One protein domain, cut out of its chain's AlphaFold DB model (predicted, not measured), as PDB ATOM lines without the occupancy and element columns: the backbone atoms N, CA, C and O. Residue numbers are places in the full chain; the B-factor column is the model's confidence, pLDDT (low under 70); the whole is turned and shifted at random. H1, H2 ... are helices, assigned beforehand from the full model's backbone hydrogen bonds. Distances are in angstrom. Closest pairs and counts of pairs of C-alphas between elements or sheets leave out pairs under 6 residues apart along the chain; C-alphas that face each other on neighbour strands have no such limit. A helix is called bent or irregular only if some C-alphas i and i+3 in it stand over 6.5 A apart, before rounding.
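This is residues 16 to 97 of the 160 residues of an uncharacterized protein of Heligmosomoides polygyrus (UniProt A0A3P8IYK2). Three helices make a loose, flat zigzag: the bent helix H2 stands in the middle, H1 reaches away from near its beginning, and H3 passes by its bend and reaches away to the other side. Residues 16 to 28 of H1 and residues 84 to 97, of which 84 to 95 belong to H3, stick out as two arms that make the length. The printed part has 82 residues with three named helices, in the order H1, H2, H3, and no named strand; the class is all helix. The whole is loose, with a radius of gyration of the C-alphas of 16.6 A, and spans 58 by 40 by 19 A.

Begin with H1, residues 16 to 32, which touches no helix. Next look at residues 42 to 61, H2, assigned as one helix by its hydrogen bonds but bent: C-alphas 51 and 54 are 6.7 A apart, and its arms H2a, residues 42 to 51, and H2b, residues 54 to 61, stand at a steep tilt of 48 degrees. H1 and H2a are close but not clearly touching; their closest C-alphas, of Ile 32 and Leu 44, are 7.1 A apart, and their lines are only just about perpendicular, at 72 degrees. Go on to H3, residues 69 to 95. With residues 76 to 80 alone it only just touches H2a, with 3 pairs of C-alphas within 8 A, the closest those of Val 51 and Val 76 at 6.0 A; the two run opposite ways at a steep tilt of 64 degrees. With residues 72 to 76 alone it only just touches H2b, also with 3 pairs, the closest C-alphas those of Val 55 and Ile 72 at 7.3 A. H1 is apart from H2b and H3. In H1, H2a, H2b and H3 every O i to N i+4 pair is within hydrogen-bond range.

Find C-alpha 16 at (-6.715, -4.051, -8.072); from there H1 runs 24.5 A to C-alpha 32. H2a covers 14.3 A and H2b 10.5 A. H3 runs 39.5 A to C-alpha 95 at (-62.012, -9.930, -13.812).

The C-alphas farthest apart, those of Lys 16 and Ala 97, are 58.4 A apart. The printed part has no cut, and both links are short. The mean pLDDT of the printed part is 77.1; look for values under 70 at residues 46, 63, 82, 87 to 88 and 91 to 97.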
ATOM      1  N   LYS A  16      -6.003  -5.174  -7.440       78.19
ATOM      2  CA  LYS A  16      -6.715  -4.051  -8.072       78.19
ATOM      3  C   LYS A  16      -8.009  -4.476  -8.763       78.19
ATOM      4  O   LYS A  16      -8.985  -3.733  -8.714       78.19
ATOM      5  N   GLU A  17      -8.011  -5.630  -9.415       80.56
ATOM      6  CA  GLU A  17      -9.175  -6.175 -10.112       80.56
ATOM      7  C   GLU A  17     -10.222  -6.668  -9.111       80.56
ATOM      8  O   GLU A  17     -11.392  -6.297  -9.213       80.56
ATOM      9  N   ALA A  18      -9.783  -7.357  -8.056       80.25
ATOM     10  CA  ALA A  18     -10.643  -7.755  -6.949       80.25
ATOM     11  C   ALA A  18     -11.288  -6.539  -6.254       80.25
ATOM     12  O   ALA A  18     -12.481  -6.557  -5.938       80.25
ATOM     13  N   GLN A  19     -10.532  -5.453  -6.048       81.94
ATOM     14  CA  GLN A  19     -11.063  -4.225  -5.453       81.94
ATOM     15  C   GLN A  19     -12.038  -3.500  -6.393       81.94
ATOM     16  O   GLN A  19     -13.118  -3.104  -5.958       81.94
ATOM     17  N   ALA A  20     -11.709  -3.376  -7.682       82.38
ATOM     18  CA  ALA A  20     -12.604  -2.780  -8.676       82.38
ATOM     19  C   ALA A  20     -13.922  -3.559  -8.793       82.38
ATOM     20  O   ALA A  20     -15.001  -2.971  -8.891       82.38
ATOM     21  N   ARG A  21     -13.846  -4.891  -8.723       80.56
ATOM     22  CA  ARG A  21     -15.009  -5.773  -8.716       80.56
ATOM     23  C   ARG A  21     -15.869  -5.570  -7.474       80.56
ATOM     24  O   ARG A  21     -17.081  -5.444  -7.616       80.56
ATOM     25  N   LYS A  22     -15.268  -5.481  -6.282       83.19
ATOM     26  CA  LYS A  22     -15.996  -5.167  -5.040       83.19
ATOM     27  C   LYS A  22     -16.729  -3.834  -5.137       83.19
ATOM     28  O   LYS A  22     -17.931  -3.803  -4.909       83.19
ATOM     29  N   THR A  23     -16.052  -2.772  -5.569       86.38
ATOM     30  CA  THR A  23     -16.677  -1.450  -5.722       86.38
ATOM     31  C   THR A  23     -17.821  -1.469  -6.735       86.38
ATOM     32  O   THR A  23     -18.858  -0.853  -6.511       86.38
ATOM     33  N   ARG A  24     -17.677  -2.212  -7.839       84.94
ATOM     34  CA  ARG A  24     -18.753  -2.370  -8.826       84.94
ATOM     35  C   ARG A  24     -19.957  -3.117  -8.252       84.94
ATOM     36  O   ARG A  24     -21.089  -2.745  -8.542       84.94
ATOM     37  N   ILE A  25     -19.716  -4.161  -7.458       79.81
ATOM     38  CA  ILE A  25     -20.776  -4.916  -6.783       79.81
ATOM     39  C   ILE A  25     -21.479  -4.029  -5.753       79.81
ATOM     40  O   ILE A  25     -22.701  -3.996  -5.736       79.81
ATOM     41  N   GLU A  26     -20.739  -3.264  -4.951       83.56
ATOM     42  CA  GLU A  26     -21.311  -2.312  -3.991       83.56
ATOM     43  C   GLU A  26     -22.193  -1.272  -4.690       83.56
ATOM     44  O   GLU A  26     -23.339  -1.085  -4.297       83.56
ATOM     45  N   GLN A  27     -21.715  -0.656  -5.775       83.75
ATOM     46  CA  GLN A  27     -22.517   0.290  -6.559       83.75
ATOM     47  C   GLN A  27     -23.787  -0.342  -7.130       83.75
ATOM     48  O   GLN A  27     -24.836   0.297  -7.139       83.75
ATOM     49  N   LEU A  28     -23.702  -1.590  -7.598       81.44
ATOM     50  CA  LEU A  28     -24.861  -2.314  -8.103       81.44
ATOM     51  C   LEU A  28     -25.880  -2.566  -6.987       81.44
ATOM     52  O   LEU A  28     -27.059  -2.297  -7.181       81.44
ATOM     53  N   LEU A  29     -25.435  -3.029  -5.818       80.25
ATOM     54  CA  LEU A  29     -26.315  -3.281  -4.674       80.25
ATOM     55  C   LEU A  29     -27.006  -1.995  -4.207       80.25
ATOM     56  O   LEU A  29     -28.222  -2.001  -4.057       80.25
ATOM     57  N   LEU A  30     -26.268  -0.883  -4.097       82.69
ATOM     58  CA  LEU A  30     -26.847   0.429  -3.779       82.69
ATOM     59  C   LEU A  30     -27.854   0.912  -4.830       82.69
ATOM     60  O   LEU A  30     -28.766   1.653  -4.501       82.69
ATOM     61  N   SER A  31     -27.678   0.551  -6.103       79.06
ATOM     62  CA  SER A  31     -28.624   0.950  -7.153       79.06
ATOM     63  C   SER A  31     -29.919   0.131  -7.158       79.06
ATOM     64  O   SER A  31     -30.901   0.562  -7.759       79.06
ATOM     65  N   ILE A  32     -29.910  -1.051  -6.533       79.44
ATOM     66  CA  ILE A  32     -31.081  -1.929  -6.417       79.44
ATOM     67  C   ILE A  32     -31.855  -1.615  -5.129       79.44
ATOM     68  O   ILE A  32     -33.080  -1.661  -5.142       79.44
ATOM     69  N   ASP A  33     -31.146  -1.276  -4.050       83.06
ATOM     70  CA  ASP A  33     -31.697  -0.764  -2.791       83.06
ATOM     71  C   ASP A  33     -32.253   0.663  -2.993       83.06
ATOM     72  O   ASP A  33     -31.534   1.658  -2.891       83.06
ATOM     73  N   GLN A  34     -33.525   0.762  -3.398       80.25
ATOM     74  CA  GLN A  34     -34.145   2.029  -3.811       80.25
ATOM     75  C   GLN A  34     -34.454   2.973  -2.640       80.25
ATOM     76  O   GLN A  34     -34.499   4.188  -2.850       80.25
ATOM     77  N   ASP A  35     -34.686   2.447  -1.437       84.38
ATOM     78  CA  ASP A  35     -34.998   3.218  -0.229       84.38
ATOM     79  C   ASP A  35     -33.802   3.378   0.725       84.38
ATOM     80  O   ASP A  35     -33.885   4.156   1.681       84.38
ATOM     81  N   ALA A  36     -32.658   2.771   0.390       82.44
ATOM     82  CA  ALA A  36     -31.380   2.901   1.086       82.44
ATOM     83  C   ALA A  36     -31.450   2.472   2.561       82.44
ATOM     84  O   ALA A  36     -30.739   3.020   3.415       82.44
ATOM     85  N   ASP A  37     -32.312   1.502   2.869       88.12
ATOM     86  CA  ASP A  37     -32.459   0.938   4.209       88.12
ATOM     87  C   ASP A  37     -31.459  -0.213   4.474       88.12
ATOM     88  O   ASP A  37     -31.297  -0.670   5.614       88.12
ATOM     89  N   GLY A  38     -30.712  -0.618   3.439       83.38
ATOM     90  CA  GLY A  38     -29.740  -1.703   3.474       83.38
ATOM     91  C   GLY A  38     -30.353  -3.093   3.282       83.38
ATOM     92  O   GLY A  38     -29.656  -4.092   3.508       83.38
ATOM     93  N   ILE A  39     -31.625  -3.181   2.891       84.50
ATOM     94  CA  ILE A  39     -32.379  -4.403   2.628       84.50
ATOM     95  C   ILE A  39     -32.828  -4.380   1.168       84.50
ATOM     96  O   ILE A  39     -33.457  -3.455   0.684       84.50
ATOM     97  N   ILE A  40     -32.509  -5.445   0.436       80.81
ATOM     98  CA  ILE A  40     -32.954  -5.573  -0.950       80.81
ATOM     99  C   ILE A  40     -34.214  -6.433  -0.973       80.81
ATOM    100  O   ILE A  40     -34.153  -7.619  -0.625       80.81
ATOM    101  N   ASP A  41     -35.334  -5.861  -1.412       83.12
ATOM    102  CA  ASP A  41     -36.588  -6.598  -1.558       83.12
ATOM    103  C   ASP A  41     -36.459  -7.745  -2.564       83.12
ATOM    104  O   ASP A  41     -35.896  -7.608  -3.657       83.12
ATOM    105  N   ALA A  42     -37.052  -8.890  -2.223       78.81
ATOM    106  CA  ALA A  42     -37.061 -10.057  -3.099       78.81
ATOM    107  C   ALA A  42     -37.740  -9.757  -4.446       78.81
ATOM    108  O   ALA A  42     -37.269 -10.226  -5.481       78.81
ATOM    109  N   ASP A  43     -38.793  -8.940  -4.442       79.25
ATOM    110  CA  ASP A  43     -39.526  -8.558  -5.650       79.25
ATOM    111  C   ASP A  43     -38.658  -7.709  -6.595       79.25
ATOM    112  O   ASP A  43     -38.652  -7.949  -7.802       79.25
ATOM    113  N   LEU A  44     -37.834  -6.805  -6.049       74.25
ATOM    114  CA  LEU A  44     -36.857  -6.011  -6.805       74.25
ATOM    115  C   LEU A  44     -35.769  -6.893  -7.442       74.25
ATOM    116  O   LEU A  44     -35.400  -6.693  -8.602       74.25
ATOM    117  N   VAL A  45     -35.285  -7.913  -6.720       76.50
ATOM    118  CA  VAL A  45     -34.318  -8.891  -7.257       76.50
ATOM    119  C   VAL A  45     -34.945  -9.748  -8.353       76.50
ATOM    120  O   VAL A  45     -34.311  -9.993  -9.384       76.50
ATOM    121  N   LEU A  46     -36.178 -10.214  -8.144       69.75
ATOM    122  CA  LEU A  46     -36.909 -11.022  -9.115       69.75
ATOM    123  C   LEU A  46     -37.210 -10.224 -10.383       69.75
ATOM    124  O   LEU A  46     -37.006 -10.752 -11.473       69.75
ATOM    125  N   GLU A  47     -37.606  -8.955 -10.269       71.12
ATOM    126  CA  GLU A  47     -37.819  -8.079 -11.423       71.12
ATOM    127  C   GLU A  47     -36.509  -7.842 -12.188       71.12
ATOM    128  O   GLU A  47     -36.448  -8.046 -13.403       71.12
ATOM    129  N   ALA A  48     -35.428  -7.479 -11.489       70.62
ATOM    130  CA  ALA A  48     -34.123  -7.278 -12.114       70.62
ATOM    131  C   ALA A  48     -33.624  -8.556 -12.815       70.62
ATOM    132  O   ALA A  48     -33.077  -8.491 -13.917       70.62
ATOM    133  N   SER A  49     -33.855  -9.727 -12.217       72.44
ATOM    134  CA  SER A  49     -33.508 -11.018 -12.814       72.44
ATOM    135  C   SER A  49     -34.377 -11.344 -14.030       72.44
ATOM    136  O   SER A  49     -33.846 -11.736 -15.069       72.44
ATOM    137  N   PHE A  50     -35.692 -11.137 -13.941       72.69
ATOM    138  CA  PHE A  50     -36.640 -11.430 -15.015       72.69
ATOM    139  C   PHE A  50     -36.355 -10.607 -16.275       72.69
ATOM    140  O   PHE A  50     -36.383 -11.138 -17.382       72.69
ATOM    141  N   VAL A  51     -36.016  -9.329 -16.110       75.38
ATOM    142  CA  VAL A  51     -35.784  -8.420 -17.237       75.38
ATOM    143  C   VAL A  51     -34.387  -8.606 -17.848       75.38
ATOM    144  O   VAL A  51     -34.228  -8.539 -19.067       75.38
ATOM    145  N   VAL A  52     -33.352  -8.844 -17.033       77.00
ATOM    146  CA  VAL A  52     -31.955  -8.839 -17.509       77.00
ATOM    147  C   VAL A  52     -31.495 -10.210 -18.027       77.00
ATOM    148  O   VAL A  52     -30.728 -10.276 -18.989       77.00
ATOM    149  N   ASN A  53     -31.977 -11.312 -17.447       81.25
ATOM    150  CA  ASN A  53     -31.587 -12.672 -17.836       81.25
ATOM    151  C   ASN A  53     -31.836 -13.013 -19.326       81.25
ATOM    152  O   ASN A  53     -30.907 -13.499 -19.969       81.25
ATOM    153  N   PRO A  54     -32.994 -12.708 -19.950       77.88
ATOM    154  CA  PRO A  54     -33.204 -13.005 -21.372       77.88
ATOM    155  C   PRO A  54     -32.237 -12.251 -22.297       77.88
ATOM    156  O   PRO A  54     -31.840 -12.785 -23.334       77.88
ATOM    157  N   VAL A  55     -31.813 -11.041 -21.918       75.38
ATOM    158  CA  VAL A  55     -30.842 -10.258 -22.694       75.38
ATOM    159  C   VAL A  55     -29.449 -10.879 -22.593       75.38
ATOM    160  O   VAL A  55     -28.790 -11.057 -23.616       75.38
ATOM    161  N   ILE A  56     -29.027 -11.291 -21.392       78.06
ATOM    162  CA  ILE A  56     -27.761 -12.013 -21.191       78.06
ATOM    163  C   ILE A  56     -27.780 -13.349 -21.942       78.06
ATOM    164  O   ILE A  56     -26.840 -13.645 -22.671       78.06
ATOM    165  N   ALA A  57     -28.864 -14.122 -21.843       77.38
ATOM    166  CA  ALA A  57     -29.001 -15.405 -22.528       77.38
ATOM    167  C   ALA A  57     -28.932 -15.263 -24.060       77.38
ATOM    168  O   ALA A  57     -28.356 -16.113 -24.742       77.38
ATOM    169  N   LEU A  58     -29.494 -14.183 -24.616       73.75
ATOM    170  CA  LEU A  58     -29.367 -13.877 -26.040       73.75
ATOM    171  C   LEU A  58     -27.912 -13.550 -26.414       73.75
ATOM    172  O   LEU A  58     -27.428 -14.026 -27.439       73.75
ATOM    173  N   MET A  59     -27.204 -12.793 -25.570       75.56
ATOM    174  CA  MET A  59     -25.786 -12.471 -25.769       75.56
ATOM    175  C   MET A  59     -24.875 -13.701 -25.632       75.56
ATOM    176  O   MET A  59     -23.929 -13.842 -26.400       75.56
ATOM    177  N   GLU A  60     -25.161 -14.622 -24.711       77.12
ATOM    178  CA  GLU A  60     -24.403 -15.870 -24.552       77.12
ATOM    179  C   GLU A  60     -24.576 -16.810 -25.752       77.12
ATOM    180  O   GLU A  60     -23.607 -17.422 -26.204       77.12
ATOM    181  N   ARG A  61     -25.793 -16.908 -26.310       77.88
ATOM    182  CA  ARG A  61     -26.043 -17.706 -27.526       77.88
ATOM    183  C   ARG A  61     -25.386 -17.119 -28.771       77.88
ATOM    184  O   ARG A  61     -25.078 -17.863 -29.700       77.88
ATOM    185  N   HIS A  62     -25.188 -15.807 -28.789       75.50
ATOM    186  CA  HIS A  62     -24.615 -15.070 -29.904       75.50
ATOM    187  C   HIS A  62     -23.363 -14.317 -29.445       75.50
ATOM    188  O   HIS A  62     -23.321 -13.089 -29.449       75.50
ATOM    189  N   GLY A  63     -22.337 -15.064 -29.019       69.06
ATOM    190  CA  GLY A  63     -21.102 -14.502 -28.448       69.06
ATOM    191  C   GLY A  63     -20.279 -13.616 -29.399       69.06
ATOM    192  O   GLY A  63     -19.339 -12.951 -28.969       69.06
ATOM    193  N   ASP A  64     -20.622 -13.583 -30.685       79.12
ATOM    194  CA  ASP A  64     -20.060 -12.710 -31.717       79.12
ATOM    195  C   ASP A  64     -20.872 -11.419 -31.942       79.12
ATOM    196  O   ASP A  64     -20.400 -10.488 -32.606       79.12
ATOM    197  N   VAL A  65     -22.072 -11.320 -31.364       75.38
ATOM    198  CA  VAL A  65     -22.957 -10.166 -31.521       75.38
ATOM    199  C   VAL A  65     -22.540  -9.052 -30.566       75.38
ATOM    200  O   VAL A  65     -22.731  -9.096 -29.352       75.38
ATOM    201  N   LYS A  66     -21.977  -7.989 -31.145       79.50
ATOM    202  CA  LYS A  66     -21.663  -6.749 -30.434       79.50
ATOM    203  C   LYS A  66     -22.902  -5.864 -30.392       79.50
ATOM    204  O   LYS A  66     -23.329  -5.352 -31.425       79.50
ATOM    205  N   MET A  67     -23.447  -5.651 -29.201       78.31
ATOM    206  CA  MET A  67     -24.535  -4.701 -28.972       78.31
ATOM    207  C   MET A  67     -24.013  -3.493 -28.203       78.31
ATOM    208  O   MET A  67     -23.203  -3.619 -27.284       78.31
ATOM    209  N   SER A  68     -24.466  -2.307 -28.589       84.31
ATOM    210  CA  SER A  68     -24.198  -1.092 -27.824       84.31
ATOM    211  C   SER A  68     -25.010  -1.079 -26.528       84.31
ATOM    212  O   SER A  68     -26.106  -1.637 -26.454       84.31
ATOM    213  N   THR A  69     -24.514  -0.359 -25.521       79.31
ATOM    214  CA  THR A  69     -25.224  -0.149 -24.251       79.31
ATOM    215  C   THR A  69     -26.635   0.410 -24.461       79.31
ATOM    216  O   THR A  69     -27.559   0.011 -23.761       79.31
ATOM    217  N   ALA A  70     -26.824   1.278 -25.460       84.62
ATOM    218  CA  ALA A  70     -28.131   1.837 -25.800       84.62
ATOM    219  C   ALA A  70     -29.113   0.775 -26.326       84.62
ATOM    220  O   ALA A  70     -30.293   0.810 -25.990       84.62
ATOM    221  N   GLN A  71     -28.632  -0.196 -27.112       85.12
ATOM    222  CA  GLN A  71     -29.462  -1.300 -27.603       85.12
ATOM    223  C   GLN A  71     -29.875  -2.236 -26.465       85.12
ATOM    224  O   GLN A  71     -31.043  -2.598 -26.377       85.12
ATOM    225  N   ILE A  72     -28.944  -2.566 -25.563       83.19
ATOM    226  CA  ILE A  72     -29.233  -3.376 -24.370       83.19
ATOM    227  C   ILE A  72     -30.271  -2.667 -23.493       83.19
ATOM    228  O   ILE A  72     -31.268  -3.275 -23.116       83.19
ATOM    229  N   ALA A  73     -30.084  -1.370 -23.226       81.31
ATOM    230  CA  ALA A  73     -31.026  -0.577 -22.440       81.31
ATOM    231  C   ALA A  73     -32.426  -0.543 -23.074       81.31
ATOM    232  O   ALA A  73     -33.416  -0.746 -22.379       81.31
ATOM    233  N   SER A  74     -32.509  -0.365 -24.395       84.88
ATOM    234  CA  SER A  74     -33.783  -0.382 -25.118       84.88
ATOM    235  C   SER A  74     -34.481  -1.745 -25.043       84.88
ATOM    236  O   SER A  74     -35.692  -1.789 -24.846       84.88
ATOM    237  N   MET A  75     -33.744  -2.857 -25.142       83.38
ATOM    238  CA  MET A  75     -34.318  -4.202 -24.994       83.38
ATOM    239  C   MET A  75     -34.831  -4.455 -23.578       83.38
ATOM    240  O   MET A  75     -35.946  -4.935 -23.410       83.38
ATOM    241  N   VAL A  76     -34.052  -4.076 -22.565       83.31
ATOM    242  CA  VAL A  76     -34.455  -4.142 -21.153       83.31
ATOM    243  C   VAL A  76     -35.722  -3.312 -20.911       83.31
ATOM    244  O   VAL A  76     -36.642  -3.772 -20.240       83.31
ATOM    245  N   GLU A  77     -35.818  -2.112 -21.490       83.31
ATOM    246  CA  GLU A  77     -37.002  -1.255 -21.368       83.31
ATOM    247  C   GLU A  77     -38.242  -1.855 -22.051       83.31
ATOM    248  O   GLU A  77     -39.337  -1.799 -21.491       83.31
ATOM    249  N   MET A  78     -38.089  -2.453 -23.239       82.75
ATOM    250  CA  MET A  78     -39.192  -3.149 -23.914       82.75
ATOM    251  C   MET A  78     -39.693  -4.334 -23.084       82.75
ATOM    252  O   MET A  78     -40.895  -4.455 -22.875       82.75
ATOM    253  N   LEU A  79     -38.782  -5.140 -22.536       79.12
ATOM    254  CA  LEU A  79     -39.130  -6.291 -21.699       79.12
ATOM    255  C   LEU A  79     -39.849  -5.881 -20.404       79.12
ATOM    256  O   LEU A  79     -40.776  -6.569 -19.981       79.12
ATOM    257  N   LYS A  80     -39.487  -4.741 -19.797       79.62
ATOM    258  CA  LYS A  80     -40.243  -4.180 -18.658       79.62
ATOM    259  C   LYS A  80     -41.682  -3.852 -19.045       79.62
ATOM    260  O   LYS A  80     -42.611  -4.273 -18.361       79.62
ATOM    261  N   LYS A  81     -41.873  -3.154 -20.169       80.44
ATOM    262  CA  LYS A  81     -43.210  -2.787 -20.666       80.44
ATOM    263  C   LYS A  81     -44.041  -4.018 -21.026       80.44
ATOM    264  O   LYS A  81     -45.230  -4.052 -20.728       80.44
ATOM    265  N   GLU A  82     -43.435  -5.039 -21.626       69.94
ATOM    266  CA  GLU A  82     -44.107  -6.315 -21.905       69.94
ATOM    267  C   GLU A  82     -44.540  -7.027 -20.613       69.94
ATOM    268  O   GLU A  82     -45.677  -7.492 -20.534       69.94
ATOM    269  N   GLY A  83     -43.700  -7.034 -19.570       71.25
ATOM    270  CA  GLY A  83     -44.061  -7.566 -18.251       71.25
ATOM    271  C   GLY A  83     -45.219  -6.811 -17.582       71.25
ATOM    272  O   GLY A  83     -46.122  -7.428 -17.015       71.25
ATOM    273  N   GLU A  84     -45.252  -5.482 -17.699       72.88
ATOM    274  CA  GLU A  84     -46.370  -4.655 -17.216       72.88
ATOM    275  C   GLU A  84     -47.680  -4.952 -17.968       72.88
ATOM    276  O   GLU A  84     -48.747  -5.051 -17.354       72.88
ATOM    277  N   VAL A  85     -47.608  -5.145 -19.289       70.62
ATOM    278  CA  VAL A  85     -48.756  -5.516 -20.131       70.62
ATOM    279  C   VAL A  85     -49.249  -6.932 -19.815       70.62
ATOM    280  O   VAL A  85     -50.460  -7.156 -19.748       70.62
ATOM    281  N   GLU A  86     -48.353  -7.885 -19.553       70.69
ATOM    282  CA  GLU A  86     -48.726  -9.240 -19.130       70.69
ATOM    283  C   GLU A  86     -49.408  -9.221 -17.751       70.69
ATOM    284  O   GLU A  86     -50.440  -9.865 -17.550       70.69
ATOM    285  N   ALA A  87     -48.891  -8.427 -16.808       69.81
ATOM    286  CA  ALA A  87     -49.512  -8.234 -15.500       69.81
ATOM    287  C   ALA A  87     -50.895  -7.568 -15.606       69.81
ATOM    288  O   ALA A  87     -51.810  -7.912 -14.856       69.81
ATOM    289  N   MET A  88     -51.075  -6.632 -16.541       63.62
ATOM    290  CA  MET A  88     -52.370  -6.010 -16.817       63.62
ATOM    291  C   MET A  88     -53.356  -7.001 -17.445       63.62
ATOM    292  O   MET A  88     -54.502  -7.073 -17.010       63.62
ATOM    293  N   THR A  89     -52.899  -7.817 -18.395       71.44
ATOM    294  CA  THR A  89     -53.704  -8.878 -19.023       71.44
ATOM    295  C   THR A  89     -54.181  -9.891 -17.985       71.44
ATOM    296  O   THR A  89     -55.373 -10.161 -17.901       71.44
ATOM    297  N   LYS A  90     -53.300 -10.348 -17.086       70.31
ATOM    298  CA  LYS A  90     -53.679 -11.241 -15.975       70.31
ATOM    299  C   LYS A  90     -54.733 -10.631 -15.047       70.31
ATOM    300  O   LYS A  90     -55.583 -11.352 -14.532       70.31
ATOM    301  N   LYS A  91     -54.703  -9.311 -14.824       68.31
ATOM    302  CA  LYS A  91     -55.735  -8.608 -14.040       68.31
ATOM    303  C   LYS A  91     -57.075  -8.547 -14.774       68.31
ATOM    304  O   LYS A  91     -58.108  -8.620 -14.121       68.31
ATOM    305  N   ILE A  92     -57.063  -8.423 -16.100       69.44
ATOM    306  CA  ILE A  92     -58.276  -8.446 -16.927       69.44
ATOM    307  C   ILE A  92     -58.864  -9.861 -16.961       69.44
ATOM    308  O   ILE A  92     -60.048 -10.019 -16.680       69.44
ATOM    309  N   ASP A  93     -58.042 -10.889 -17.175       62.59
ATOM    310  CA  ASP A  93     -58.481 -12.292 -17.157       62.59
ATOM    311  C   ASP A  93     -59.046 -12.707 -15.786       62.59
ATOM    312  O   ASP A  93     -60.002 -13.473 -15.701       62.59
ATOM    313  N   ALA A  94     -58.501 -12.164 -14.690       62.44
ATOM    314  CA  ALA A  94     -59.045 -12.377 -13.348       62.44
ATOM    315  C   ALA A  94     -60.414 -11.701 -13.126       62.44
ATOM    316  O   ALA A  94     -61.181 -12.153 -12.276       62.44
ATOM    317  N   LEU A  95     -60.722 -10.628 -13.862       59.44
ATOM    318  CA  LEU A  95     -62.012  -9.930 -13.812       59.44
ATOM    319  C   LEU A  95     -63.053 -10.545 -14.760       59.44
ATOM    320  O   LEU A  95     -64.246 -10.427 -14.487       59.44
ATOM    321  N   ASP A  96     -62.616 -11.210 -15.833       55.09
ATOM    322  CA  ASP A  96     -63.472 -11.932 -16.788       55.09
ATOM    323  C   ASP A  96     -63.754 -13.388 -16.362       55.09
ATOM    324  O   ASP A  96     -64.405 -14.156 -17.073       55.09
ATOM    325  N   ALA A  97     -63.302 -13.792 -15.168       55.22
ATOM    326  CA  ALA A  97     -63.695 -15.062 -14.576       55.22
ATOM    327  C   ALA A  97     -65.223 -15.058 -14.351       55.22
ATOM    328  O   ALA A  97     -65.722 -14.247 -13.562       55.22
TER     329      ALA A  97